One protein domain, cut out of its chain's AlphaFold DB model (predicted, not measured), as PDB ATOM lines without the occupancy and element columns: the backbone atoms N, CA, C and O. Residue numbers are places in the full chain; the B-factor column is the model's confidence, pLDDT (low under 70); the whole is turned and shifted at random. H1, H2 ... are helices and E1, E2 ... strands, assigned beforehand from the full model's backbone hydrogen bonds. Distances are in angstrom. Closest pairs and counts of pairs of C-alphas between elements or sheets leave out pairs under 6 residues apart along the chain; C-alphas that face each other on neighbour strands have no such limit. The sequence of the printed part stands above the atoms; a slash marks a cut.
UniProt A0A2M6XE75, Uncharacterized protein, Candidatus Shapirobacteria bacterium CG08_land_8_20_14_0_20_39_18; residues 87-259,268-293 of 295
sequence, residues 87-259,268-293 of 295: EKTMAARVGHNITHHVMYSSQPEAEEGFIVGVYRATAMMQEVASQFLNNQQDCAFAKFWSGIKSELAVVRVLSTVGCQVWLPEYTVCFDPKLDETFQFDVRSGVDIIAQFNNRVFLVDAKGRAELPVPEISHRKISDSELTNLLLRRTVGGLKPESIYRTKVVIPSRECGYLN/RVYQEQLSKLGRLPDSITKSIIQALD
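This is residues 87 to 259 and 268 to 293 of the 295 residues of an uncharacterized protein of Candidatus Shapirobacteria bacterium CG08_land_8_20_14_0_20_39_18 (UniProt A0A2M6XE75). A twisted five-stranded sheet curls round one long helix, H3, with H1 and H2 packed crosswise on H3 and H7 over the same face of the sheet. H4 packs on H1, H6 on H2, and H5 only grazes the sheet. The printed part has 199 residues with seven named helices and five named strands, in the order H1 H2 H3 E1 H4 E2 E3 E4 H5 E5 H6 H7. The mixed sheet runs E1 E2 E3 E5 E4, and the class is mixed, helices and strands. The whole is compact, with a radius of gyration of the C-alphas of 16.6 A, and rounded, spanning 45 by 38 by 35 A.

H1 is residues 87 to 104, 25.5 A long, from C-alpha 87 at (142.100, 111.360, 116.337). H2 is residues 112 to 133, 31.4 A, and H3 residues 140 to 160, 30.5 A. E1 is residues 164 to 166, H4 180 to 187 and E2 192 to 196. E3, residues 199 to 208, measures 27.3 A. E4 is residues 215 to 220 and H5 225 to 234. E5, residues 242 to 251, measures 28.5 A. H6 is residues 268 to 274, and H7, residues 282 to 291, ends with C-alpha 291 at (150.209, 114.128, 84.797).

E1 and E2 are antiparallel, with N 166 and O 193 2.8 A apart, within hydrogen-bond range. The hairpin E2 and E3 is antiparallel, with N 201 and O 194 at 2.8 A. E3 and E5 are parallel, with N 204 and O 246 at 2.8 A. E5 and E4 are antiparallel, with N 247 and O 217 at 2.8 A. H3 and H7 are on the same face. The closest C-alphas of H3 and E3, Gly 147 and Gly 207, are 5.0 A apart. H7 is over E5 and E4 at a height over the sheet of 10.1 A. H1 touches H3 at a steep tilt of 39 degrees, the same way; their closest C-alphas, Gly 95 and Ile 148, are 5.6 A apart. H2 touches H3 with residues 125 to 133 alone, at 53 degrees, a steep tilt; the closest C-alphas, Ala 129 and Ala 142, are 4.8 A apart. Every O i to N i+4 pair is within hydrogen-bond range in H1, H3, H4, H5, H6 and H7; in H2, 17 of 18 are.

The C-alphas farthest apart, Asn 135 and Lys 239, are 48.6 A apart. Residues 260 to 267 are not printed; C-alphas 259 and 268 are 14.6 A apart across this cut. The link from E1 to H4, 13 residues, is long. Mean pLDDT of the printed part is 70.2; 95 residues are under 70, among them 168 to 189.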
ATOM      1  N   GLU A  87     140.889 110.539 116.446       52.28
ATOM      2  CA  GLU A  87     142.100 111.360 116.337       52.28
ATOM      3  C   GLU A  87     142.447 111.688 114.875       52.28
ATOM      4  O   GLU A  87     142.683 112.843 114.519       52.28
ATOM      5  N   LYS A  88     142.394 110.683 113.991       56.78
ATOM      6  CA  LYS A  88     142.644 110.846 112.551       56.78
ATOM      7  C   LYS A  88     141.586 111.741 111.900       56.78
ATOM      8  O   LYS A  88     141.917 112.595 111.082       56.78
ATOM      9  N   THR A  89     140.329 111.565 112.298       55.84
ATOM     10  CA  THR A  89     139.176 112.364 111.854       55.84
ATOM     11  C   THR A  89     139.358 113.825 112.192       55.84
ATOM     12  O   THR A  89     139.156 114.713 111.369       55.84
ATOM     13  N   MET A  90     139.751 114.080 113.429       58.25
ATOM     14  CA  MET A  90     139.872 115.426 113.931       58.25
ATOM     15  C   MET A  90     141.101 116.113 113.339       58.25
ATOM     16  O   MET A  90     141.033 117.296 113.016       58.25
ATOM     17  N   ALA A  91     142.190 115.373 113.101       62.44
ATOM     18  CA  ALA A  91     143.363 115.910 112.423       62.44
ATOM     19  C   ALA A  91     143.013 116.300 110.980       62.44
ATOM     20  O   ALA A  91     143.335 117.408 110.564       62.44
ATOM     21  N   ALA A  92     142.281 115.447 110.256       64.44
ATOM     22  CA  ALA A  92     141.783 115.764 108.918       64.44
ATOM     23  C   ALA A  92     140.889 117.018 108.922       64.44
ATOM     24  O   ALA A  92     141.154 117.956 108.179       64.44
ATOM     25  N   ARG A  93     139.915 117.108 109.840       62.12
ATOM     26  CA  ARG A  93     139.028 118.280 109.986       62.12
ATOM     27  C   ARG A  93     139.788 119.580 110.253       62.12
ATOM     28  O   ARG A  93     139.487 120.607 109.654       62.12
ATOM     29  N   VAL A  94     140.767 119.556 111.156       67.50
ATOM     30  CA  VAL A  94     141.571 120.744 111.480       67.50
ATOM     31  C   VAL A  94     142.447 121.138 110.296       67.50
ATOM     32  O   VAL A  94     142.481 122.316 109.943       67.50
ATOM     33  N   GLY A  95     143.123 120.169 109.671       71.44
ATOM     34  CA  GLY A  95     143.936 120.409 108.480       71.44
ATOM     35  C   GLY A  95     143.110 121.036 107.364       71.44
ATOM     36  O   GLY A  95     143.463 122.094 106.849       71.44
ATOM     37  N   HIS A  96     141.943 120.460 107.113       72.12
ATOM     38  CA  HIS A  96     141.009 120.951 106.127       72.12
ATOM     39  C   HIS A  96     140.499 122.366 106.418       72.12
ATOM     40  O   HIS A  96     140.524 123.216 105.531       72.12
ATOM     41  N   ASN A  97     140.061 122.654 107.648       70.56
ATOM     42  CA  ASN A  97     139.574 123.988 108.013       70.56
ATOM     43  C   ASN A  97     140.666 125.051 107.844       70.56
ATOM     44  O   ASN A  97     140.380 126.162 107.407       70.56
ATOM     45  N   ILE A  98     141.926 124.711 108.138       75.81
ATOM     46  CA  ILE A  98     143.061 125.601 107.867       75.81
ATOM     47  C   ILE A  98     143.205 125.836 106.361       75.81
ATOM     48  O   ILE A  98     143.289 126.991 105.946       75.81
ATOM     49  N   THR A  99     143.198 124.775 105.545       78.56
ATOM     50  CA  THR A  99     143.262 124.881 104.079       78.56
ATOM     51  C   THR A  99     142.132 125.778 103.551       78.56
ATOM     52  O   THR A  99     142.392 126.705 102.781       78.56
ATOM     53  N   HIS A 100     140.895 125.579 104.020       76.94
ATOM     54  CA  HIS A 100     139.721 126.381 103.649       76.94
ATOM     55  C   HIS A 100     139.852 127.844 104.054       76.94
ATOM     56  O   HIS A 100     139.653 128.726 103.228       76.94
ATOM     57  N   HIS A 101     140.236 128.122 105.300       75.56
ATOM     58  CA  HIS A 101     140.390 129.490 105.787       75.56
ATOM     59  C   HIS A 101     141.492 130.244 105.042       75.56
ATOM     60  O   HIS A 101     141.315 131.416 104.711       75.56
ATOM     61  N   VAL A 102     142.607 129.577 104.722       78.69
ATOM     62  CA  VAL A 102     143.664 130.160 103.887       78.69
ATOM     63  C   VAL A 102     143.132 130.468 102.487       78.69
ATOM     64  O   VAL A 102     143.342 131.574 101.989       78.69
ATOM     65  N   MET A 103     142.389 129.547 101.871       77.25
ATOM     66  CA  MET A 103     141.788 129.769 100.553       77.25
ATOM     67  C   MET A 103     140.764 130.907 100.563       77.25
ATOM     68  O   MET A 103     140.839 131.803  99.722       77.25
ATOM     69  N   TYR A 104     139.850 130.920 101.533       77.56
ATOM     70  CA  TYR A 104     138.847 131.969 101.684       77.56
ATOM     71  C   TYR A 104     139.493 133.332 101.937       77.56
ATOM     72  O   TYR A 104     139.105 134.311 101.316       77.56
ATOM     73  N   SER A 105     140.561 133.398 102.742       74.00
ATOM     74  CA  SER A 105     141.288 134.651 103.006       74.00
ATOM     75  C   SER A 105     141.928 135.293 101.765       74.00
ATOM     76  O   SER A 105     142.349 136.447 101.818       74.00
ATOM     77  N   SER A 106     142.012 134.562 100.648       72.19
ATOM     78  CA  SER A 106     142.487 135.089  99.365       72.19
ATOM     79  C   SER A 106     141.375 135.639  98.464       72.19
ATOM     80  O   SER A 106     141.681 136.187  97.404       72.19
ATOM     81  N   GLN A 107     140.106 135.506  98.866       75.88
ATOM     82  CA  GLN A 107     138.961 135.981  98.094       75.88
ATOM     83  C   GLN A 107     138.710 137.485  98.310       75.88
ATOM     84  O   GLN A 107     138.948 137.989  99.412       75.88
ATOM     85  N   PRO A 108     138.222 138.218  97.290       74.69
ATOM     86  CA  PRO A 108     137.936 139.653  97.392       74.69
ATOM     87  C   PRO A 108     136.975 140.044  98.524       74.69
ATOM     88  O   PRO A 108     137.050 141.158  99.036       74.69
ATOM     89  N   GLU A 109     136.064 139.146  98.889       79.75
ATOM     90  CA  GLU A 109     135.029 139.332  99.906       79.75
ATOM     91  C   GLU A 109     135.486 139.041 101.344       79.75
ATOM     92  O   GLU A 109     134.733 139.294 102.283       79.75
ATOM     93  N   ALA A 110     136.696 138.513 101.545       73.12
ATOM     94  CA  ALA A 110     137.174 138.185 102.881       73.12
ATOM     95  C   ALA A 110     137.462 139.447 103.713       73.12
ATOM     96  O   ALA A 110     138.140 140.377 103.274       73.12
ATOM     97  N   GLU A 111     136.977 139.461 104.956       75.62
ATOM     98  CA  GLU A 111     137.173 140.583 105.873       75.62
ATOM     99  C   GLU A 111     138.642 140.737 106.286       75.62
ATOM    100  O   GLU A 111     139.312 139.766 106.639       75.62
ATOM    101  N   GLU A 112     139.137 141.976 106.341       71.94
ATOM    102  CA  GLU A 112     140.537 142.273 106.673       71.94
ATOM    103  C   GLU A 112     140.985 141.658 108.010       71.94
ATOM    104  O   GLU A 112     142.073 141.088 108.103       71.94
ATOM    105  N   GLY A 113     140.133 141.708 109.040       63.41
ATOM    106  CA  GLY A 113     140.425 141.103 110.342       63.41
ATOM    107  C   GLY A 113     140.564 139.578 110.278       63.41
ATOM    108  O   GLY A 113     141.487 139.019 110.877       63.41
ATOM    109  N   PHE A 114     139.696 138.913 109.508       70.12
ATOM    110  CA  PHE A 114     139.756 137.469 109.278       70.12
ATOM    111  C   PHE A 114     141.045 137.085 108.552       70.12
ATOM    112  O   PHE A 114     141.766 136.192 109.004       70.12
ATOM    113  N   ILE A 115     141.372 137.812 107.477       68.38
ATOM    114  CA  ILE A 115     142.616 137.654 106.721       68.38
ATOM    115  C   ILE A 115     143.794 137.724 107.700       68.38
ATOM    116  O   ILE A 115     144.498 136.737 107.890       68.38
ATOM    117  N   VAL A 116     143.972 138.835 108.417       65.94
ATOM    118  CA  VAL A 116     145.099 139.009 109.352       65.94
ATOM    119  C   VAL A 116     145.196 137.867 110.377       65.94
ATOM    120  O   VAL A 116     146.301 137.384 110.647       65.94
ATOM    121  N   GLY A 117     144.068 137.405 110.922       63.62
ATOM    122  CA  GLY A 117     144.018 136.289 111.870       63.62
ATOM    123  C   GLY A 117     144.550 134.974 111.290       63.62
ATOM    124  O   GLY A 117     145.454 134.366 111.871       63.62
ATOM    125  N   VAL A 118     144.052 134.569 110.116       71.00
ATOM    126  CA  VAL A 118     144.467 133.331 109.431       71.00
ATOM    127  C   VAL A 118     145.965 133.333 109.139       71.00
ATOM    128  O   VAL A 118     146.651 132.332 109.357       71.00
ATOM    129  N   TYR A 119     146.511 134.467 108.701       70.56
ATOM    130  CA  TYR A 119     147.936 134.570 108.399       70.56
ATOM    131  C   TYR A 119     148.829 134.467 109.615       70.56
ATOM    132  O   TYR A 119     149.845 133.778 109.558       70.56
ATOM    133  N   ARG A 120     148.481 135.162 110.701       66.69
ATOM    134  CA  ARG A 120     149.258 135.093 111.942       66.69
ATOM    135  C   ARG A 120     149.309 133.659 112.443       66.69
ATOM    136  O   ARG A 120     150.393 133.145 112.708       66.69
ATOM    137  N   ALA A 121     148.160 132.994 112.461       68.94
ATOM    138  CA  ALA A 121     148.050 131.601 112.853       68.94
ATOM    139  C   ALA A 121     148.902 130.673 111.960       68.94
ATOM    140  O   ALA A 121     149.707 129.891 112.463       68.94
ATOM    141  N   THR A 122     148.810 130.831 110.638       73.06
ATOM    142  CA  THR A 122     149.590 130.073 109.640       73.06
ATOM    143  C   THR A 122     151.100 130.311 109.781       73.06
ATOM    144  O   THR A 122     151.892 129.369 109.728       73.06
ATOM    145  N   ALA A 123     151.525 131.563 109.980       70.00
ATOM    146  CA  ALA A 123     152.928 131.931 110.154       70.00
ATOM    147  C   ALA A 123     153.512 131.319 111.433       70.00
ATOM    148  O   ALA A 123     154.605 130.751 111.398       70.00
ATOM    149  N   MET A 124     152.754 131.361 112.531       67.62
ATOM    150  CA  MET A 124     153.134 130.714 113.783       67.62
ATOM    151  C   MET A 124     153.229 129.197 113.612       67.62
ATOM    152  O   MET A 124     154.248 128.613 113.960       67.62
ATOM    153  N   MET A 125     152.236 128.544 113.001       71.94
ATOM    154  CA  MET A 125     152.294 127.099 112.728       71.94
ATOM    155  C   MET A 125     153.522 126.707 111.902       71.94
ATOM    156  O   MET A 125     154.188 125.715 112.205       71.94
ATOM    157  N   GLN A 126     153.870 127.510 110.897       72.81
ATOM    158  CA  GLN A 126     155.073 127.299 110.102       72.81
ATOM    159  C   GLN A 126     156.352 127.459 110.930       72.81
ATOM    160  O   GLN A 126     157.267 126.649 110.779       72.81
ATOM    161  N   GLU A 127     156.439 128.474 111.790       67.88
ATOM    162  CA  GLU A 127     157.584 128.658 112.686       67.88
ATOM    163  C   GLU A 127     157.794 127.415 113.551       67.88
ATOM    164  O   GLU A 127     158.893 126.858 113.583       67.88
ATOM    165  N   VAL A 128     156.716 126.928 114.166       64.00
ATOM    166  CA  VAL A 128     156.722 125.713 114.980       64.00
ATOM    167  C   VAL A 128     157.199 124.525 114.155       64.00
ATOM    168  O   VAL A 128     158.156 123.858 114.540       64.00
ATOM    169  N   ALA A 129     156.598 124.289 112.987       68.56
ATOM    170  CA  ALA A 129     156.916 123.139 112.145       68.56
ATOM    171  C   ALA A 129     158.382 123.145 111.688       68.56
ATOM    172  O   ALA A 129     159.041 122.103 111.707       68.56
ATOM    173  N   SER A 130     158.911 124.312 111.309       64.44
ATOM    174  CA  SER A 130     160.299 124.475 110.861       64.44
ATOM    175  C   SER A 130     161.314 124.083 111.935       64.44
ATOM    176  O   SER A 130     162.357 123.513 111.614       64.44
ATOM    177  N   GLN A 131     161.012 124.333 113.214       60.06
ATOM    178  CA  GLN A 131     161.897 123.938 114.312       60.06
ATOM    179  C   GLN A 131     162.011 122.412 114.458       60.06
ATOM    180  O   GLN A 131     163.049 121.921 114.901       60.06
ATOM    181  N   PHE A 132     160.982 121.652 114.076       55.84
ATOM    182  CA  PHE A 132     161.015 120.185 114.116       55.84
ATOM    183  C   PHE A 132     161.693 119.585 112.884       55.84
ATOM    184  O   PHE A 132     162.491 118.659 113.020       55.84
ATOM    185  N   LEU A 133     161.449 120.159 111.701       55.06
ATOM    186  CA  LEU A 133     162.064 119.715 110.445       55.06
ATOM    187  C   LEU A 133     163.597 119.837 110.469       55.06
ATOM    188  O   LEU A 133     164.294 118.925 110.030       55.06
ATOM    189  N   ASN A 134     164.127 120.922 111.041       50.28
ATOM    190  CA  ASN A 134     165.574 121.163 111.112       50.28
ATOM    191  C   ASN A 134     166.314 120.217 112.072       50.28
ATOM    192  O   ASN A 134     167.522 120.043 111.944       50.28
ATOM    193  N   ASN A 135     165.600 119.590 113.010       46.91
ATOM    194  CA  ASN A 135     166.186 118.686 114.001       46.91
ATOM    195  C   ASN A 135     166.077 117.202 113.609       46.91
ATOM    196  O   ASN A 135     166.371 116.347 114.440       46.91
ATOM    197  N   GLN A 136     165.623 116.890 112.383       50.03
ATOM    198  CA  GLN A 136     165.352 115.523 111.901       50.03
ATOM    199  C   GLN A 136     164.467 114.693 112.849       50.03
ATOM    200  O   GLN A 136     164.475 113.465 112.814       50.03
ATOM    201  N   GLN A 137     163.693 115.355 113.712       47.25
ATOM    202  CA  GLN A 137     162.749 114.671 114.576       47.25
ATOM    203  C   GLN A 137     161.506 114.383 113.752       47.25
ATOM    204  O   GLN A 137     160.849 115.306 113.264       47.25
ATOM    205  N   ASP A 138     161.195 113.098 113.600       48.59
ATOM    206  CA  ASP A 138     159.917 112.671 113.059       48.59
ATOM    207  C   ASP A 138     158.805 113.112 114.022       48.59
ATOM    208  O   ASP A 138     158.522 112.466 115.029       48.59
ATOM    209  N   CYS A 139     158.248 114.291 113.752       57.53
ATOM    210  CA  CYS A 139     157.246 114.936 114.578       57.53
ATOM    211  C   CYS A 139     155.908 114.920 113.839       57.53
ATOM    212  O   CYS A 139     155.793 115.443 112.723       57.53
ATOM    213  N   ALA A 140     154.879 114.365 114.483       57.66
ATOM    214  CA  ALA A 140     153.520 114.306 113.951       57.66
ATOM    215  C   ALA A 140     153.008 115.691 113.511       57.66
ATOM    216  O   ALA A 140     152.372 115.807 112.466       57.66
ATOM    217  N   PHE A 141     153.378 116.756 114.233       60.88
ATOM    218  CA  PHE A 141     153.042 118.138 113.881       60.88
ATOM    219  C   PHE A 141     153.667 118.583 112.548       60.88
ATOM    220  O   PHE A 141     152.999 119.191 111.716       60.88
ATOM    221  N   ALA A 142     154.941 118.264 112.309       65.00
ATOM    222  CA  ALA A 142     155.610 118.624 111.061       65.00
ATOM    223  C   ALA A 142     155.014 117.869 109.860       65.00
ATOM    224  O   ALA A 142     154.859 118.449 108.781       65.00
ATOM    225  N   LYS A 143     154.632 116.598 110.052       68.19
ATOM    226  CA  LYS A 143     153.892 115.800 109.059       68.19
ATOM    227  C   LYS A 143     152.506 116.383 108.782       68.19
ATOM    228  O   LYS A 143     152.153 116.564 107.621       68.19
ATOM    229  N   PHE A 144     151.769 116.734 109.833       72.38
ATOM    230  CA  PHE A 144     150.461 117.384 109.749       72.38
ATOM    231  C   PHE A 144     150.530 118.697 108.958       72.38
ATOM    232  O   PHE A 144     149.847 118.855 107.948       72.38
ATOM    233  N   TRP A 145     151.440 119.597 109.339       77.12
ATOM    234  CA  TRP A 145     151.653 120.861 108.636       77.12
ATOM    235  C   TRP A 145     152.083 120.661 107.176       77.12
ATOM    236  O   TRP A 145     151.683 121.403 106.280       77.12
ATOM    237  N   SER A 146     152.881 119.626 106.906       76.00
ATOM    238  CA  SER A 146     153.267 119.262 105.540       76.00
ATOM    239  C   SER A 146     152.083 118.799 104.686       76.00
ATOM    240  O   SER A 146     152.098 119.047 103.478       76.00
ATOM    241  N   GLY A 147     151.077 118.163 105.295       78.56
ATOM    242  CA  GLY A 147     149.804 117.809 104.660       78.56
ATOM    243  C   GLY A 147     149.051 119.046 104.175       78.56
ATOM    244  O   GLY A 147     148.872 119.203 102.971       78.56
ATOM    245  N   ILE A 148     148.774 119.989 105.083       81.06
ATOM    246  CA  ILE A 148     148.108 121.271 104.769       81.06
ATOM    247  C   ILE A 148     148.834 122.011 103.639       81.06
ATOM    248  O   ILE A 148     148.228 122.453 102.664       81.06
ATOM    249  N   LYS A 149     150.167 122.127 103.727       82.19
ATOM    250  CA  LYS A 149     150.956 122.801 102.683       82.19
ATOM    251  C   LYS A 149     150.846 122.122 101.323       82.19
ATOM    252  O   LYS A 149     150.884 122.803 100.302       82.19
ATOM    253  N   SER A 150     150.753 120.796 101.314       83.81
ATOM    254  CA  SER A 150     150.629 120.026 100.082       83.81
ATOM    255  C   SER A 150     149.250 120.208  99.454       83.81
ATOM    256  O   SER A 150     149.164 120.436  98.251       83.81
ATOM    257  N   GLU A 151     148.183 120.209 100.250       86.56
ATOM    258  CA  GLU A 151     146.839 120.545  99.767       86.56
ATOM    259  C   GLU A 151     146.801 121.944  99.144       86.56
ATOM    260  O   GLU A 151     146.444 122.085  97.975       86.56
ATOM    261  N   LEU A 152     147.269 122.966  99.869       86.06
ATOM    262  CA  LEU A 152     147.330 124.347  99.373       86.06
ATOM    263  C   LEU A 152     148.129 124.464  98.068       86.06
ATOM    264  O   LEU A 152     147.737 125.184  97.147       86.06
ATOM    265  N   ALA A 153     149.245 123.744  97.970       85.19
ATOM    266  CA  ALA A 153     150.083 123.730  96.783       85.19
ATOM    267  C   ALA A 153     149.378 123.118  95.565       85.19
ATOM    268  O   ALA A 153     149.439 123.673  94.465       85.19
ATOM    269  N   VAL A 154     148.676 122.001  95.759       88.31
ATOM    270  CA  VAL A 154     147.906 121.342  94.700       88.31
ATOM    271  C   VAL A 154     146.727 122.207  94.268       88.31
ATOM    272  O   VAL A 154     146.572 122.439  93.068       88.31
ATOM    273  N   VAL A 155     145.952 122.746  95.216       88.25
ATOM    274  CA  VAL A 155     144.847 123.678  94.932       88.25
ATOM    275  C   VAL A 155     145.341 124.829  94.068       88.25
ATOM    276  O   VAL A 155     144.756 125.132  93.033       88.25
ATOM    277  N   ARG A 156     146.473 125.427  94.441       85.50
ATOM    278  CA  ARG A 156     147.047 126.536  93.694       85.50
ATOM    279  C   ARG A 156     147.397 126.167  92.257       85.50
ATOM    280  O   ARG A 156     147.054 126.928  91.356       85.50
ATOM    281  N   VAL A 157     148.080 125.042  92.033       88.00
ATOM    282  CA  VAL A 157     148.419 124.593  90.671       88.00
ATOM    283  C   VAL A 157     147.152 124.427  89.837       88.00
ATOM    284  O   VAL A 157     147.083 124.958  88.730       88.00
ATOM    285  N   LEU A 158     146.132 123.769  90.389       90.00
ATOM    286  CA  LEU A 158     144.849 123.554  89.720       90.00
ATOM    287  C   LEU A 158     144.161 124.884  89.374       90.00
ATOM    288  O   LEU A 158     143.755 125.085  88.228       90.00
ATOM    289  N   SER A 159     144.114 125.830  90.312       87.50
ATOM    290  CA  SER A 159     143.550 127.162  90.069       87.50
ATOM    291  C   SER A 159     144.335 127.952  89.016       87.50
ATOM    292  O   SER A 159     143.731 128.638  88.196       87.50
ATOM    293  N   THR A 160     145.673 127.842  88.974       84.75
ATOM    294  CA  THR A 160     146.492 128.572  87.980       84.75
ATOM    295  C   THR A 160     146.246 128.135  86.539       84.75
ATOM    296  O   THR A 160     146.436 128.937  85.629       84.75
ATOM    297  N   VAL A 161     145.798 126.895  86.329       87.19
ATOM    298  CA  VAL A 161     145.425 126.381  85.003       87.19
ATOM    299  C   VAL A 161     143.925 126.485  84.727       87.19
ATOM    300  O   VAL A 161     143.436 125.913  83.762       87.19
ATOM    301  N   GLY A 162     143.183 127.228  85.555       88.62
ATOM    302  CA  GLY A 162     141.763 127.499  85.339       88.62
ATOM    303  C   GLY A 162     140.827 126.361  85.745       88.62
ATOM    304  O   GLY A 162     139.685 126.334  85.288       88.62
ATOM    305  N   CYS A 163     141.269 125.421  86.590       90.19
ATOM    306  CA  CYS A 163     140.341 124.460  87.181       90.19
ATOM    307  C   CYS A 163     139.381 125.172  88.140       90.19
ATOM    308  O   CYS A 163     139.791 126.045  88.908       90.19
ATOM    309  N   GLN A 164     138.127 124.729  88.167       89.00
ATOM    310  CA  GLN A 164     137.253 124.992  89.307       89.00
ATOM    311  C   GLN A 164     137.626 124.012  90.418       89.00
ATOM    312  O   GLN A 164     137.766 122.819  90.152       89.00
ATOM    313  N   VAL A 165     137.843 124.509  91.634       87.06
ATOM    314  CA  VAL A 165     138.336 123.706  92.759       87.06
ATOM    315  C   VAL A 165     137.364 123.812  93.924       87.06
ATOM    316  O   VAL A 165     136.989 124.911  94.324       87.06
ATOM    317  N   TRP A 166     136.998 122.665  94.487       83.69
ATOM    318  CA  TRP A 166     136.190 122.542  95.692       83.69
ATOM    319  C   TRP A 166     136.960 121.754  96.742       83.69
ATOM    320  O   TRP A 166     137.588 120.733  96.454       83.69
ATOM    321  N   LEU A 167     136.870 122.228  97.975       75.50
ATOM    322  CA  LEU A 167     137.358 121.537  99.155       75.50
ATOM    323  C   LEU A 167     136.130 120.988  99.906       75.50
ATOM    324  O   LEU A 167     135.230 121.779 100.200       75.50
ATOM    325  N   PRO A 168     136.048 119.672 100.183       66.56
ATOM    326  CA  PRO A 168     134.889 119.045 100.832       66.56
ATOM    327  C   PRO A 168     134.548 119.651 102.204       66.56
ATOM    328  O   PRO A 168     135.278 119.453 103.156       66.56
ATOM    329  N   GLU A 169     133.432 120.362 102.335       53.66
ATOM    330  CA  GLU A 169     133.120 121.132 103.546       53.66
ATOM    331  C   GLU A 169     132.718 120.258 104.760       53.66
ATOM    332  O   GLU A 169     131.888 119.350 104.652       53.66
ATOM    333  N   TYR A 170     133.273 120.564 105.942       51.62
ATOM    334  CA  TYR A 170     133.020 119.864 107.218       51.62
ATOM    335  C   TYR A 170     132.021 120.574 108.144       51.62
ATOM    336  O   TYR A 170     131.944 120.275 109.338       51.62
ATOM    337  N   THR A 171     131.262 121.542 107.637       39.50
ATOM    338  CA  THR A 171     130.433 122.423 108.477       39.50
ATOM    339  C   THR A 171     129.187 121.751 109.054       39.50
ATOM    340  O   THR A 171     128.546 122.324 109.935       39.50
ATOM    341  N   VAL A 172     128.852 120.522 108.640       37.41
ATOM    342  CA  VAL A 172     127.607 119.857 109.050       37.41
ATOM    343  C   VAL A 172     127.823 118.365 109.337       37.41
ATOM    344  O   VAL A 172     127.607 117.544 108.456       37.41
ATOM    345  N   CYS A 173     128.219 118.005 110.568       36.25
ATOM    346  CA  CYS A 173     127.690 116.847 111.325       36.25
ATOM    347  C   CYS A 173     128.506 116.533 112.597       36.25
ATOM    348  O   CYS A 173     129.708 116.255 112.562       36.25
ATOM    349  N   PHE A 174     127.803 116.493 113.733       38.59
ATOM    350  CA  PHE A 174     128.314 115.996 115.017       38.59
ATOM    351  C   PHE A 174     128.156 114.474 115.181       38.59
ATOM    352  O   PHE A 174     128.656 113.935 116.162       38.59
ATOM    353  N   ASP A 175     127.486 113.783 114.247       40.91
ATOM    354  CA  ASP A 175     127.344 112.322 114.259       40.91
ATOM    355  C   ASP A 175     128.333 111.668 113.271       40.91
ATOM    356  O   ASP A 175     128.126 111.730 112.061       40.91
ATOM    357  N   PRO A 176     129.386 110.990 113.744       42.88
ATOM    358  CA  PRO A 176     130.418 110.382 112.897       42.88
ATOM    359  C   PRO A 176     129.956 109.138 112.132       42.88
ATOM    360  O   PRO A 176     130.657 108.671 111.233       42.88
ATOM    361  N   LYS A 177     128.791 108.567 112.472       40.97
ATOM    362  CA  LYS A 177     128.161 107.504 111.673       40.97
ATOM    363  C   LYS A 177     127.407 108.072 110.470       40.97
ATOM    364  O   LYS A 177     127.200 107.340 109.503       40.97
ATOM    365  N   LEU A 178     127.036 109.352 110.530       37.53
ATOM    366  CA  LEU A 178     126.288 110.082 109.503       37.53
ATOM    367  C   LEU A 178     127.119 111.166 108.804       37.53
ATOM    368  O   LEU A 178     126.650 111.747 107.831       37.53
ATOM    369  N   ASP A 179     128.340 111.434 109.269       46.97
ATOM    370  CA  ASP A 179     129.238 112.405 108.652       46.97
ATOM    371  C   ASP A 179     129.813 111.845 107.341       46.97
ATOM    372  O   ASP A 179     130.799 111.105 107.292       46.97
ATOM    373  N   GLU A 180     129.132 112.170 106.250       44.12
ATOM    374  CA  GLU A 180     129.501 111.792 104.891       44.12
ATOM    375  C   GLU A 180     130.803 112.465 104.425       44.12
ATOM    376  O   GLU A 180     131.529 111.862 103.635       44.12
ATOM    377  N   THR A 181     131.158 113.646 104.952       44.75
ATOM    378  CA  THR A 181     132.442 114.318 104.669       44.75
ATOM    379  C   THR A 181     133.599 113.579 105.350       44.75
ATOM    380  O   THR A 181     134.653 113.377 104.745       44.75
ATOM    381  N   PHE A 182     133.380 113.038 106.555       46.19
ATOM    382  CA  PHE A 182     134.301 112.082 107.185       46.19
ATOM    383  C   PHE A 182     134.472 110.798 106.356       46.19
ATOM    384  O   PHE A 182     135.590 110.298 106.201       46.19
ATOM    385  N   GLN A 183     133.396 110.268 105.764       46.56
ATOM    386  CA  GLN A 183     133.532 109.162 104.812       46.56
ATOM    387  C   GLN A 183     134.282 109.593 103.539       46.56
ATOM    388  O   GLN A 183     134.991 108.778 102.951       46.56
ATOM    389  N   PHE A 184     134.189 110.861 103.138       50.69
ATOM    390  CA  PHE A 184     134.804 111.375 101.921       50.69
ATOM    391  C   PHE A 184     136.338 111.507 102.008       50.69
ATOM    392  O   PHE A 184     137.071 110.935 101.196       50.69
ATOM    393  N   ASP A 185     136.839 112.197 103.025       50.16
ATOM    394  CA  ASP A 185     138.277 112.433 103.206       50.16
ATOM    395  C   ASP A 185     138.944 111.230 103.897       50.16
ATOM    396  O   ASP A 185     139.823 110.571 103.344       50.16
ATOM    397  N   VAL A 186     138.432 110.800 105.056       48.81
ATOM    398  CA  VAL A 186     139.113 109.766 105.853       48.81
ATOM    399  C   VAL A 186     138.927 108.359 105.285       48.81
ATOM    400  O   VAL A 186     139.861 107.549 105.367       48.81
ATOM    401  N   ARG A 187     137.756 108.041 104.705       50.78
ATOM    402  CA  ARG A 187     137.491 106.705 104.128       50.78
ATOM    403  C   ARG A 187     137.705 106.634 102.621       50.78
ATOM    404  O   ARG A 187     138.223 105.619 102.155       50.78
ATOM    405  N   SER A 188     137.352 107.670 101.856       56.28
ATOM    406  CA  SER A 188     137.619 107.696 100.417       56.28
ATOM    407  C   SER A 188     138.879 108.440 100.008       56.28
ATOM    408  O   SER A 188     139.220 108.303  98.841       56.28
ATOM    409  N   GLY A 189     139.636 109.076 100.911       68.25
ATOM    410  CA  GLY A 189     140.972 109.622 100.632       68.25
ATOM    411  C   GLY A 189     140.961 110.647  99.507       68.25
ATOM    412  O   GLY A 189     141.694 110.469  98.536       68.25
ATOM    413  N   VAL A 190     140.044 111.613  99.573       77.06
ATOM    414  CA  VAL A 190     139.925 112.713  98.613       77.06
ATOM    415  C   VAL A 190     139.968 114.021  99.389       77.06
ATOM    416  O   VAL A 190     139.019 114.350 100.097       77.06
ATOM    417  N   ASP A 191     141.046 114.772  99.196       79.25
ATOM    418  CA  ASP A 191     141.285 116.046  99.872       79.25
ATOM    419  C   ASP A 191     140.705 117.215  99.047       79.25
ATOM    420  O   ASP A 191     140.247 118.221  99.585       79.25
ATOM    421  N   ILE A 192     140.715 117.091  97.711       86.50
ATOM    422  CA  ILE A 192     140.344 118.156  96.766       86.50
ATOM    423  C   ILE A 192     139.493 117.577  95.628       86.50
ATOM    424  O   ILE A 192     139.805 116.521  95.074       86.50
ATOM    425  N   ILE A 193     138.453 118.297  95.215       86.69
ATOM    426  CA  ILE A 193     137.720 118.038  93.971       86.69
ATOM    427  C   ILE A 193     138.071 119.147  92.987       86.69
ATOM    428  O   ILE A 193     137.978 120.323  93.321       86.69
ATOM    429  N   ALA A 194     138.455 118.793  91.766       90.38
ATOM    430  CA  ALA A 194     138.731 119.771  90.723       90.38
ATOM    431  C   ALA A 194     138.034 119.417  89.415       90.38
ATOM    432  O   ALA A 194     137.976 118.252  89.029       90.38
ATOM    433  N   GLN A 195     137.529 120.424  88.713       89.88
ATOM    434  CA  GLN A 195     136.943 120.287  87.388       89.88
ATOM    435  C   GLN A 195     137.759 121.081  86.379       89.88
ATOM    436  O   GLN A 195     138.045 122.262  86.577       89.88
ATOM    437  N   PHE A 196     138.061 120.433  85.257       91.25
ATOM    438  CA  PHE A 196     138.639 121.070  84.084       91.25
ATOM    439  C   PHE A 196     137.923 120.553  82.838       91.25
ATOM    440  O   PHE A 196     137.938 119.351  82.551       91.25
ATOM    441  N   ASN A 197     137.272 121.454  82.101       88.69
ATOM    442  CA  ASN A 197     136.343 121.110  81.023       88.69
ATOM    443  C   ASN A 197     135.253 120.133  81.530       88.69
ATOM    444  O   ASN A 197     134.646 120.362  82.579       88.69
ATOM    445  N   ASN A 198     135.031 119.019  80.828       86.62
ATOM    446  CA  ASN A 198     134.054 117.987  81.202       86.62
ATOM    447  C   ASN A 198     134.660 116.859  82.060       86.62
ATOM    448  O   ASN A 198     134.075 115.778  82.170       86.62
ATOM    449  N   ARG A 199     135.842 117.081  82.652       88.56
ATOM    450  CA  ARG A 199     136.560 116.101  83.479       88.56
ATOM    451  C   ARG A 199     136.556 116.526  84.938       88.56
ATOM    452  O   ARG A 199     136.776 117.698  85.239       88.56
ATOM    453  N   VAL A 200     136.362 115.558  85.828       88.31
ATOM    454  CA  VAL A 200     136.463 115.751  87.278       88.31
ATOM    455  C   VAL A 200     137.616 114.924  87.835       88.31
ATOM    456  O   VAL A 200     137.762 113.743  87.522       88.31
ATOM    457  N   PHE A 201     138.416 115.547  88.689       88.50
ATOM    458  CA  PHE A 201     139.545 114.961  89.391       88.50
ATOM    459  C   PHE A 201     139.240 114.934  90.888       88.50
ATOM    460  O   PHE A 201     139.011 115.968  91.506       88.50
ATOM    461  N   LEU A 202     139.253 113.736  91.459       86.88
ATOM    462  CA  LEU A 202     139.210 113.475  92.892       86.88
ATOM    463  C   LEU A 202     140.653 113.317  93.359       86.88
ATOM    464  O   LEU A 202     141.296 112.312  93.039       86.88
ATOM    465  N   VAL A 203     141.183 114.330  94.032       87.62
ATOM    466  CA  VAL A 203     142.610 114.451  94.313       87.62
ATOM    467  C   VAL A 203     142.913 114.156  95.782       87.62
ATOM    468  O   VAL A 203     142.350 114.766  96.682       87.62
ATOM    469  N   ASP A 204     143.838 113.227  95.989       86.94
ATOM    470  CA  ASP A 204     144.501 112.880  97.245       86.94
ATOM    471  C   ASP A 204     145.877 113.569  97.271       86.94
ATOM    472  O   ASP A 204     146.807 113.139  96.580       86.94
ATOM    473  N   ALA A 205     146.004 114.676  97.996       85.75
ATOM    474  CA  ALA A 205     147.222 115.459  98.136       85.75
ATOM    475  C   ALA A 205     148.019 115.011  99.371       85.75
ATOM    476  O   ALA A 205     147.531 114.940 100.498       85.75
ATOM    477  N   LYS A 206     149.302 114.695  99.182       82.75
ATOM    478  CA  LYS A 206     150.154 114.194 100.268       82.75
ATOM    479  C   LYS A 206     151.517 114.872 100.262       82.75
ATOM    480  O   LYS A 206     152.203 114.910  99.247       82.75
ATOM    481  N   GLY A 207     151.945 115.344 101.427       76.38
ATOM    482  CA  GLY A 207     153.309 115.819 101.645       76.38
ATOM    483  C   GLY A 207     154.198 114.700 102.168       76.38
ATOM    484  O   GLY A 207     153.858 114.076 103.173       76.38
ATOM    485  N   ARG A 208     155.345 114.446 101.528       74.19
ATOM    486  CA  ARG A 208     156.362 113.527 102.072       74.19
ATOM    487  C   ARG A 208     157.730 114.182 102.164       74.19
ATOM    488  O   ARG A 208     158.213 114.763 101.199       74.19
ATOM    489  N   ALA A 209     158.374 114.044 103.320       64.06
ATOM    490  CA  ALA A 209     159.696 114.613 103.567       64.06
ATOM    491  C   ALA A 209     160.806 113.928 102.745       64.06
ATOM    492  O   ALA A 209     161.741 114.591 102.309       64.06
ATOM    493  N   GLU A 210     160.684 112.619 102.509       63.44
ATOM    494  CA  GLU A 210     161.759 111.785 101.946       63.44
ATOM    495  C   GLU A 210     161.721 111.638 100.418       63.44
ATOM    496  O   GLU A 210     162.619 111.033  99.837       63.44
ATOM    497  N   LEU A 211     160.698 112.165  99.739       57.66
ATOM    498  CA  LEU A 211     160.592 111.991  98.292       57.66
ATOM    499  C   LEU A 211     161.550 112.931  97.543       57.66
ATOM    500  O   LEU A 211     161.482 114.147  97.733       57.66
ATOM    501  N   PRO A 212     162.410 112.410  96.646       54.78
ATOM    502  CA  PRO A 212     163.298 113.250  95.845       54.78
ATOM    503  C   PRO A 212     162.564 113.956  94.696       54.78
ATOM    504  O   PRO A 212     163.025 114.995  94.231       54.78
ATOM    505  N   VAL A 213     161.431 113.402  94.249       64.81
ATOM    506  CA  VAL A 213     160.602 113.885  93.134       64.81
ATOM    507  C   VAL A 213     159.117 113.696  93.460       64.81
ATOM    508  O   VAL A 213     158.791 112.810  94.255       64.81
ATOM    509  N   PRO A 214     158.207 114.500  92.878       71.19
ATOM    510  CA  PRO A 214     156.777 114.278  93.044       71.19
ATOM    511  C   PRO A 214     156.354 112.922  92.464       71.19
ATOM    512  O   PRO A 214     156.795 112.529  91.385       71.19
ATOM    513  N   GLU A 215     155.471 112.224  93.171       81.31
ATOM    514  CA  GLU A 215     154.830 110.994  92.703       81.31
ATOM    515  C   GLU A 215     153.384 111.327  92.355       81.31
ATOM    516  O   GLU A 215     152.627 111.796  93.205       81.31
ATOM    517  N   ILE A 216     152.997 111.098  91.103       80.69
ATOM    518  CA  ILE A 216     151.639 111.380  90.649       80.69
ATOM    519  C   ILE A 216     151.076 110.120  90.021       80.69
ATOM    520  O   ILE A 216     151.590 109.633  89.016       80.69
ATOM    521  N   SER A 217     150.010 109.597  90.619       80.69
ATOM    522  CA  SER A 217     149.269 108.467  90.069       80.69
ATOM    523  C   SER A 217     147.864 108.920  89.723       80.69
ATOM    524  O   SER A 217     147.176 109.493  90.564       80.69
ATOM    525  N   HIS A 218     147.432 108.640  88.503       76.12
ATOM    526  CA  HIS A 218     146.150 109.074  87.979       76.12
ATOM    527  C   HIS A 218     145.454 107.888  87.323       76.12
ATOM    528  O   HIS A 218     146.039 107.194  86.490       76.12
ATOM    529  N   ARG A 219     144.211 107.621  87.721       76.50
ATOM    530  CA  ARG A 219     143.442 106.485  87.217       76.50
ATOM    531  C   ARG A 219     142.012 106.904  86.923       76.50
ATOM    532  O   ARG A 219     141.319 107.421  87.799       76.50
ATOM    533  N   LYS A 220     141.553 106.612  85.705       73.69
ATOM    534  CA  LYS A 220     140.132 106.696  85.356       73.69
ATOM    535  C   LYS A 220     139.360 105.648  86.150       73.69
ATOM    536  O   LYS A 220     139.757 104.479  86.172       73.69
ATOM    537  N   ILE A 221     138.275 106.062  86.789       69.62
ATOM    538  CA  ILE A 221     137.398 105.159  87.532       69.62
ATOM    539  C   ILE A 221     136.089 104.960  86.775       69.62
ATOM    540  O   ILE A 221     135.637 105.846  86.056       69.62
ATOM    541  N   SER A 222     135.511 103.767  86.905       60.81
ATOM    542  CA  SER A 222     134.105 103.551  86.581       60.81
ATOM    543  C   SER A 222     133.263 104.191  87.674       60.81
ATOM    544  O   SER A 222     133.566 104.011  88.858       60.81
ATOM    545  N   ASP A 223     132.219 104.908  87.288       62.97
ATOM    546  CA  ASP A 223     131.434 105.695  88.228       62.97
ATOM    547  C   ASP A 223     130.685 104.776  89.204       62.97
ATOM    548  O   ASP A 223     129.722 104.101  88.840       62.97
ATOM    549  N   SER A 224     131.136 104.725  90.458       64.25
ATOM    550  CA  SER A 224     130.369 104.061  91.512       64.25
ATOM    551  C   SER A 224     129.171 104.930  91.905       64.25
ATOM    552  O   SER A 224     129.246 106.162  91.844       64.25
ATOM    553  N   GLU A 225     128.070 104.316  92.347       62.62
ATOM    554  CA  GLU A 225     126.896 105.059  92.836       62.62
ATOM    555  C   GLU A 225     127.262 106.038  93.960       62.62
ATOM    556  O   GLU A 225     126.775 107.168  93.974       62.62
ATOM    557  N   LEU A 226     128.185 105.643  94.843       62.81
ATOM    558  CA  LEU A 226     128.670 106.479  95.938       62.81
ATOM    559  C   LEU A 226     129.421 107.713  95.418       62.81
ATOM    560  O   LEU A 226     129.104 108.831  95.807       62.81
ATOM    561  N   THR A 227     130.364 107.541  94.486       63.41
ATOM    562  CA  THR A 227     131.105 108.660  93.874       63.41
ATOM    563  C   THR A 227     130.169 109.643  93.165       63.41
ATOM    564  O   THR A 227     130.318 110.854  93.310       63.41
ATOM    565  N   ASN A 228     129.177 109.130  92.436       65.50
ATOM    566  CA  ASN A 228     128.189 109.953  91.742       65.50
ATOM    567  C   ASN A 228     127.294 110.737  92.704       65.50
ATOM    568  O   ASN A 228     126.997 111.904  92.451       65.50
ATOM    569  N   LEU A 229     126.859 110.113  93.800       64.56
ATOM    570  CA  LEU A 229     126.074 110.783  94.833       64.56
ATOM    571  C   LEU A 229     126.868 111.929  95.473       64.56
ATOM    572  O   LEU A 229     126.345 113.033  95.615       64.56
ATOM    573  N   LEU A 230     128.138 111.673  95.795       63.53
ATOM    574  CA  LEU A 230     129.039 112.647  96.406       63.53
ATOM    575  C   LEU A 230     129.276 113.847  95.484       63.53
ATOM    576  O   LEU A 230     129.064 114.984  95.892       63.53
ATOM    577  N   LEU A 231     129.591 113.613  94.208       67.94
ATOM    578  CA  LEU A 231     129.728 114.698  93.232       67.94
ATOM    579  C   LEU A 231     128.430 115.492  93.064       67.94
ATOM    580  O   LEU A 231     128.447 116.719  93.046       67.94
ATOM    581  N   ARG A 232     127.269 114.833  93.000       66.50
ATOM    582  CA  ARG A 232     125.991 115.558  92.902       66.50
ATOM    583  C   ARG A 232     125.764 116.504  94.080       66.50
ATOM    584  O   ARG A 232     125.209 117.577  93.863       66.50
ATOM    585  N   ARG A 233     126.191 116.117  95.283       63.78
ATOM    586  CA  ARG A 233     126.049 116.919  96.504       63.78
ATOM    587  C   ARG A 233     127.082 118.040  96.600       63.78
ATOM    588  O   ARG A 233     126.696 119.162  96.894       63.78
ATOM    589  N   THR A 234     128.354 117.768  96.311       66.00
ATOM    590  CA  THR A 234     129.433 118.760  96.485       66.00
ATOM    591  C   THR A 234     129.514 119.769  95.343       66.00
ATOM    592  O   THR A 234     129.810 120.934  95.575       66.00
ATOM    593  N   VAL A 235     129.239 119.348  94.106       66.44
ATOM    594  CA  VAL A 235     129.398 120.193  92.908       66.44
ATOM    595  C   VAL A 235     128.077 120.429  92.168       66.44
ATOM    596  O   VAL A 235     128.055 120.718  90.977       66.44
ATOM    597  N   GLY A 236     126.943 120.310  92.871       65.00
ATOM    598  CA  GLY A 236     125.641 120.788  92.387       65.00
ATOM    599  C   GLY A 236     125.102 120.082  91.137       65.00
ATOM    600  O   GLY A 236     124.372 120.684  90.354       65.00
ATOM    601  N   GLY A 237     125.445 118.806  90.932       62.88
ATOM    602  CA  GLY A 237     124.902 118.006  89.828       62.88
ATOM    603  C   GLY A 237     125.703 118.031  88.524       62.88
ATOM    604  O   GLY A 237     125.116 117.786  87.465       62.88
ATOM    605  N   LEU A 238     127.022 118.277  88.580       68.94
ATOM    606  CA  LEU A 238     127.908 118.065  87.428       68.94
ATOM    607  C   LEU A 238     127.636 116.706  86.757       68.94
ATOM    608  O   LEU A 238     127.471 115.680  87.422       68.94
ATOM    609  N   LYS A 239     127.632 116.706  85.421       74.31
ATOM    610  CA  LYS A 239     127.600 115.501  84.580       74.31
ATOM    611  C   LYS A 239     128.946 115.359  83.866       74.31
ATOM    612  O   LYS A 239     129.020 115.666  82.676       74.31
ATOM    613  N   PRO A 240     130.021 114.994  84.585       77.12
ATOM    614  CA  PRO A 240     131.319 114.828  83.952       77.12
ATOM    615  C   PRO A 240     131.270 113.692  82.927       77.12
ATOM    616  O   PRO A 240     130.630 112.669  83.152       77.12
ATOM    617  N   GLU A 241     131.988 113.850  81.818       83.00
ATOM    618  CA  GLU A 241     132.217 112.765  80.851       83.00
ATOM    619  C   GLU A 241     133.173 111.708  81.416       83.00
ATOM    620  O   GLU A 241     133.221 110.563  80.959       83.00
ATOM    621  N   SER A 242     133.995 112.105  82.388       82.69
ATOM    622  CA  SER A 242     134.936 111.214  83.054       82.69
ATOM    623  C   SER A 242     135.320 111.715  84.438       82.69
ATOM    624  O   SER A 242     135.542 112.910  84.655       82.69
ATOM    625  N   ILE A 243     135.434 110.759  85.359       82.81
ATOM    626  CA  ILE A 243     135.927 110.973  86.712       82.81
ATOM    627  C   ILE A 243     137.258 110.247  86.860       82.81
ATOM    628  O   ILE A 243     137.430 109.086  86.465       82.81
ATOM    629  N   TYR A 244     138.208 110.942  87.460       85.06
ATOM    630  CA  TYR A 244     139.536 110.433  87.707       85.06
ATOM    631  C   TYR A 244     139.871 110.511  89.177       85.06
ATOM    632  O   TYR A 244     139.573 111.502  89.837       85.06
ATOM    633  N   ARG A 245     140.554 109.484  89.673       84.75
ATOM    634  CA  ARG A 245     141.187 109.531  90.979       84.75
ATOM    635  C   ARG A 245     142.668 109.799  90.801       84.75
ATOM    636  O   ARG A 245     143.360 109.049  90.108       84.75
ATOM    637  N   THR A 246     143.134 110.864  91.428       86.31
ATOM    638  CA  THR A 246     144.518 111.305  91.352       86.31
ATOM    639  C   THR A 246     145.100 111.312  92.747       86.31
ATOM    640  O   THR A 246     144.524 111.889  93.654       86.31
ATOM    641  N   LYS A 247     146.273 110.723  92.914       88.19
ATOM    642  CA  LYS A 247     147.119 110.951  94.077       88.19
ATOM    643  C   LYS A 247     148.290 111.817  93.652       88.19
ATOM    644  O   LYS A 247     148.968 111.478  92.682       88.19
ATOM    645  N   VAL A 248     148.506 112.913  94.365       87.31
ATOM    646  CA  VAL A 248     149.609 113.845  94.152       87.31
ATOM    647  C   VAL A 248     150.444 113.863  95.419       87.31
ATOM    648  O   VAL A 248     150.030 114.402  96.442       87.31
ATOM    649  N   VAL A 249     151.629 113.269  95.355       85.69
ATOM    650  CA  VAL A 249     152.593 113.318  96.447       85.69
ATOM    651  C   VAL A 249     153.684 114.312  96.098       85.69
ATOM    652  O   VAL A 249     154.368 114.157  95.088       85.69
ATOM    653  N   ILE A 250     153.854 115.325  96.937       80.81
ATOM    654  CA  ILE A 250     154.825 116.402  96.742       80.81
ATOM    655  C   ILE A 250     155.879 116.361  97.848       80.81
ATOM    656  O   ILE A 250     155.547 116.101  99.013       80.81
ATOM    657  N   PRO A 251     157.158 116.626  97.526       76.50
ATOM    658  CA  PRO A 251     158.179 116.740  98.552       76.50
ATOM    659  C   PRO A 251     157.878 117.926  99.479       76.50
ATOM    660  O   PRO A 251     157.776 119.072  99.037       76.50
ATOM    661  N   SER A 252     157.760 117.676 100.784       70.69
ATOM    662  CA  SER A 252     157.314 118.687 101.761       70.69
ATOM    663  C   SER A 252     158.225 119.919 101.837       70.69
ATOM    664  O   SER A 252     157.770 121.010 102.189       70.69
ATOM    665  N   ARG A 253     159.507 119.755 101.483       66.69
ATOM    666  CA  ARG A 253     160.500 120.837 101.411       66.69
ATOM    667  C   ARG A 253     160.228 121.845 100.287       66.69
ATOM    668  O   ARG A 253     160.667 122.982 100.388       66.69
ATOM    669  N   GLU A 254     159.497 121.435  99.251       68.62
ATOM    670  CA  GLU A 254     159.247 122.222  98.035       68.62
ATOM    671  C   GLU A 254     157.951 123.040  98.123       68.62
ATOM    672  O   GLU A 254     157.698 123.886  97.275       68.62
ATOM    673  N   CYS A 255     157.126 122.826  99.154       64.94
ATOM    674  CA  CYS A 255     155.817 123.478  99.308       64.94
ATOM    675  C   CYS A 255     155.890 124.925  99.846       64.94
ATOM    676  O   CYS A 255     154.909 125.434 100.391       64.94
ATOM    677  N   GLY A 256     157.044 125.587  99.705       59.41
ATOM    678  CA  GLY A 256     157.290 126.963 100.144       59.41
ATOM    679  C   GLY A 256     157.270 127.174 101.668       59.41
ATOM    680  O   GLY A 256     156.717 126.387 102.438       59.41
ATOM    681  N   TYR A 257     157.889 128.274 102.103       52.06
ATOM    682  CA  TYR A 257     157.860 128.777 103.479       52.06
ATOM    683  C   TYR A 257     157.391 130.235 103.453       52.06
ATOM    684  O   TYR A 257     157.810 131.001 102.581       52.06
ATOM    685  N   LEU A 258     156.548 130.636 104.410       50.69
ATOM    686  CA  LEU A 258     156.322 132.058 104.679       50.69
ATOM    687  C   LEU A 258     157.634 132.658 105.191       50.69
ATOM    688  O   LEU A 258     158.245 132.121 106.117       50.69
ATOM    689  N   ASN A 259     158.085 133.749 104.573       41.88
ATOM    690  CA  ASN A 259     159.321 134.401 104.989       41.88
ATOM    691  C   ASN A 259     159.045 135.212 106.267       41.88
ATOM    692  O   ASN A 259     158.182 136.089 106.269       41.88
ATOM    693  N   ARG A 268     148.508 144.430 102.390       61.41
ATOM    694  CA  ARG A 268     149.129 144.165 101.080       61.41
ATOM    695  C   ARG A 268     150.367 143.273 101.179       61.41
ATOM    696  O   ARG A 268     150.556 142.380 100.358       61.41
ATOM    697  N   VAL A 269     151.200 143.488 102.197       60.91
ATOM    698  CA  VAL A 269     152.388 142.654 102.443       60.91
ATOM    699  C   VAL A 269     151.963 141.239 102.834       60.91
ATOM    700  O   VAL A 269     152.582 140.272 102.393       60.91
ATOM    701  N   TYR A 270     150.862 141.094 103.577       60.78
ATOM    702  CA  TYR A 270     150.281 139.783 103.871       60.78
ATOM    703  C   TYR A 270     149.774 139.084 102.604       60.78
ATOM    704  O   TYR A 270     150.162 137.946 102.340       60.78
ATOM    705  N   GLN A 271     148.993 139.758 101.759       59.25
ATOM    706  CA  GLN A 271     148.516 139.211 100.476       59.25
ATOM    707  C   GLN A 271     149.665 138.690  99.601       59.25
ATOM    708  O   GLN A 271     149.632 137.550  99.125       59.25
ATOM    709  N   GLU A 272     150.750 139.456  99.488       65.88
ATOM    710  CA  GLU A 272     151.955 139.034  98.771       65.88
ATOM    711  C   GLU A 272     152.624 137.790  99.389       65.88
ATOM    712  O   GLU A 272     153.214 136.989  98.661       65.88
ATOM    713  N   GLN A 273     152.524 137.570 100.701       62.16
ATOM    714  CA  GLN A 273     153.093 136.396 101.373       62.16
ATOM    715  C   GLN A 273     152.221 135.132 101.232       62.16
ATOM    716  O   GLN A 273     152.779 134.054 101.026       62.16
ATOM    717  N   LEU A 274     150.880 135.220 101.220       59.75
ATOM    718  CA  LEU A 274     150.020 134.056 100.874       59.75
ATOM    719  C   LEU A 274     150.297 133.605  99.458       59.75
ATOM    720  O   LEU A 274     150.393 132.413  99.194       59.75
ATOM    721  N   SER A 275     150.500 134.568  98.555       62.53
ATOM    722  CA  SER A 275     150.889 134.269  97.184       62.53
ATOM    723  C   SER A 275     152.235 133.532  97.102       62.53
ATOM    724  O   SER A 275     152.649 133.123  96.021       62.53
ATOM    725  N   LYS A 276     152.948 133.310  98.209       66.44
ATOM    726  CA  LYS A 276     154.160 132.482  98.277       66.44
ATOM    727  C   LYS A 276     153.935 131.168  99.032       66.44
ATOM    728  O   LYS A 276     154.659 130.213  98.761       66.44
ATOM    729  N   LEU A 277     152.934 131.085  99.910       65.56
ATOM    730  CA  LEU A 277     152.567 129.846 100.597       65.56
ATOM    731  C   LEU A 277     152.072 128.798  99.585       65.56
ATOM    732  O   LEU A 277     151.374 129.125  98.622       65.56
ATOM    733  N   GLY A 278     152.510 127.546  99.752       66.56
ATOM    734  CA  GLY A 278     152.181 126.460  98.825       66.56
ATOM    735  C   GLY A 278     152.731 126.664  97.407       66.56
ATOM    736  O   GLY A 278     152.341 125.951  96.488       66.56
ATOM    737  N   ARG A 279     153.611 127.649  97.167       75.88
ATOM    738  CA  ARG A 279     154.202 127.838  95.840       75.88
ATOM    739  C   ARG A 279     155.176 126.702  95.560       75.88
ATOM    740  O   ARG A 279     156.166 126.558  96.270       75.88
ATOM    741  N   LEU A 280     154.910 125.955  94.495       78.31
ATOM    742  CA  LEU A 280     155.795 124.902  94.018       78.31
ATOM    743  C   LEU A 280     156.791 125.445  92.982       78.31
ATOM    744  O   LEU A 280     156.459 126.382  92.246       78.31
ATOM    745  N   PRO A 281     157.992 124.847  92.883       82.75
ATOM    746  CA  PRO A 281     158.878 125.043  91.745       82.75
ATOM    747  C   PRO A 281     158.162 124.765  90.418       82.75
ATOM    748  O   PRO A 281     157.358 123.835  90.319       82.75
ATOM    749  N   ASP A 282     158.512 125.511  89.368       84.88
ATOM    750  CA  ASP A 282     157.902 125.373  88.038       84.88
ATOM    751  C   ASP A 282     157.990 123.946  87.482       84.88
ATOM    752  O   ASP A 282     157.094 123.505  86.768       84.88
ATOM    753  N   SER A 283     159.058 123.211  87.806       83.94
ATOM    754  CA  SER A 283     159.219 121.809  87.413       83.94
ATOM    755  C   SER A 283     158.119 120.921  87.999       83.94
ATOM    756  O   SER A 283     157.518 120.144  87.262       83.94
ATOM    757  N   ILE A 284     157.803 121.079  89.286       81.75
ATOM    758  CA  ILE A 284     156.756 120.311  89.973       81.75
ATOM    759  C   ILE A 284     155.374 120.730  89.468       81.75
ATOM    760  O   ILE A 284     154.549 119.871  89.164       81.75
ATOM    761  N   THR A 285     155.144 122.036  89.304       86.81
ATOM    762  CA  THR A 285     153.910 122.567  88.709       86.81
ATOM    763  C   THR A 285     153.659 121.951  87.331       86.81
ATOM    764  O   THR A 285     152.583 121.411  87.078       86.81
ATOM    765  N   LYS A 286     154.676 121.938  86.456       86.69
ATOM    766  CA  LYS A 286     154.597 121.302  85.132       86.69
ATOM    767  C   LYS A 286     154.327 119.802  85.226       86.69
ATOM    768  O   LYS A 286     153.514 119.307  84.452       86.69
ATOM    769  N   SER A 287     154.954 119.090  86.164       84.44
ATOM    770  CA  SER A 287     154.694 117.661  86.376       84.44
ATOM    771  C   SER A 287     153.241 117.387  86.761       84.44
ATOM    772  O   SER A 287     152.647 116.466  86.209       84.44
ATOM    773  N   ILE A 288     152.649 118.196  87.647       85.94
ATOM    774  CA  ILE A 288     151.233 118.067  88.030       85.94
ATOM    775  C   ILE A 288     150.320 118.319  86.831       85.94
ATOM    776  O   ILE A 288     149.471 117.481  86.530       85.94
ATOM    777  N   ILE A 289     150.535 119.416  86.102       88.19
ATOM    778  CA  ILE A 289     149.748 119.769  84.910       88.19
ATOM    779  C   ILE A 289     149.832 118.666  83.852       88.19
ATOM    780  O   ILE A 289     148.815 118.264  83.289       88.19
ATOM    781  N   GLN A 290     151.037 118.155  83.591       85.62
ATOM    782  CA  GLN A 290     151.263 117.104  82.606       85.62
ATOM    783  C   GLN A 290     150.620 115.780  83.026       85.62
ATOM    784  O   GLN A 290     149.999 115.124  82.196       85.62
ATOM    785  N   ALA A 291     150.759 115.384  84.293       82.69
ATOM    786  CA  ALA A 291     150.209 114.128  84.797       82.69
ATOM    787  C   ALA A 291     148.672 114.128  84.849       82.69
ATOM    788  O   ALA A 291     148.055 113.073  84.726       82.69
ATOM    789  N   LEU A 292     148.068 115.306  85.018       83.31
ATOM    790  CA  LEU A 292     146.619 115.506  85.002       83.31
ATOM    791  C   LEU A 292     146.059 115.844  83.611       83.31
ATOM    792  O   LEU A 292     144.845 115.968  83.464       83.31
ATOM    793  N   ASP A 293     146.927 115.986  82.604       85.00
ATOM    794  CA  ASP A 293     146.572 116.349  81.228       85.00
ATOM    795  C   ASP A 293     145.747 117.655  81.131       85.00
ATOM    796  O   ASP A 293     144.759 117.751  80.404       85.00
TER     797      ASP A 293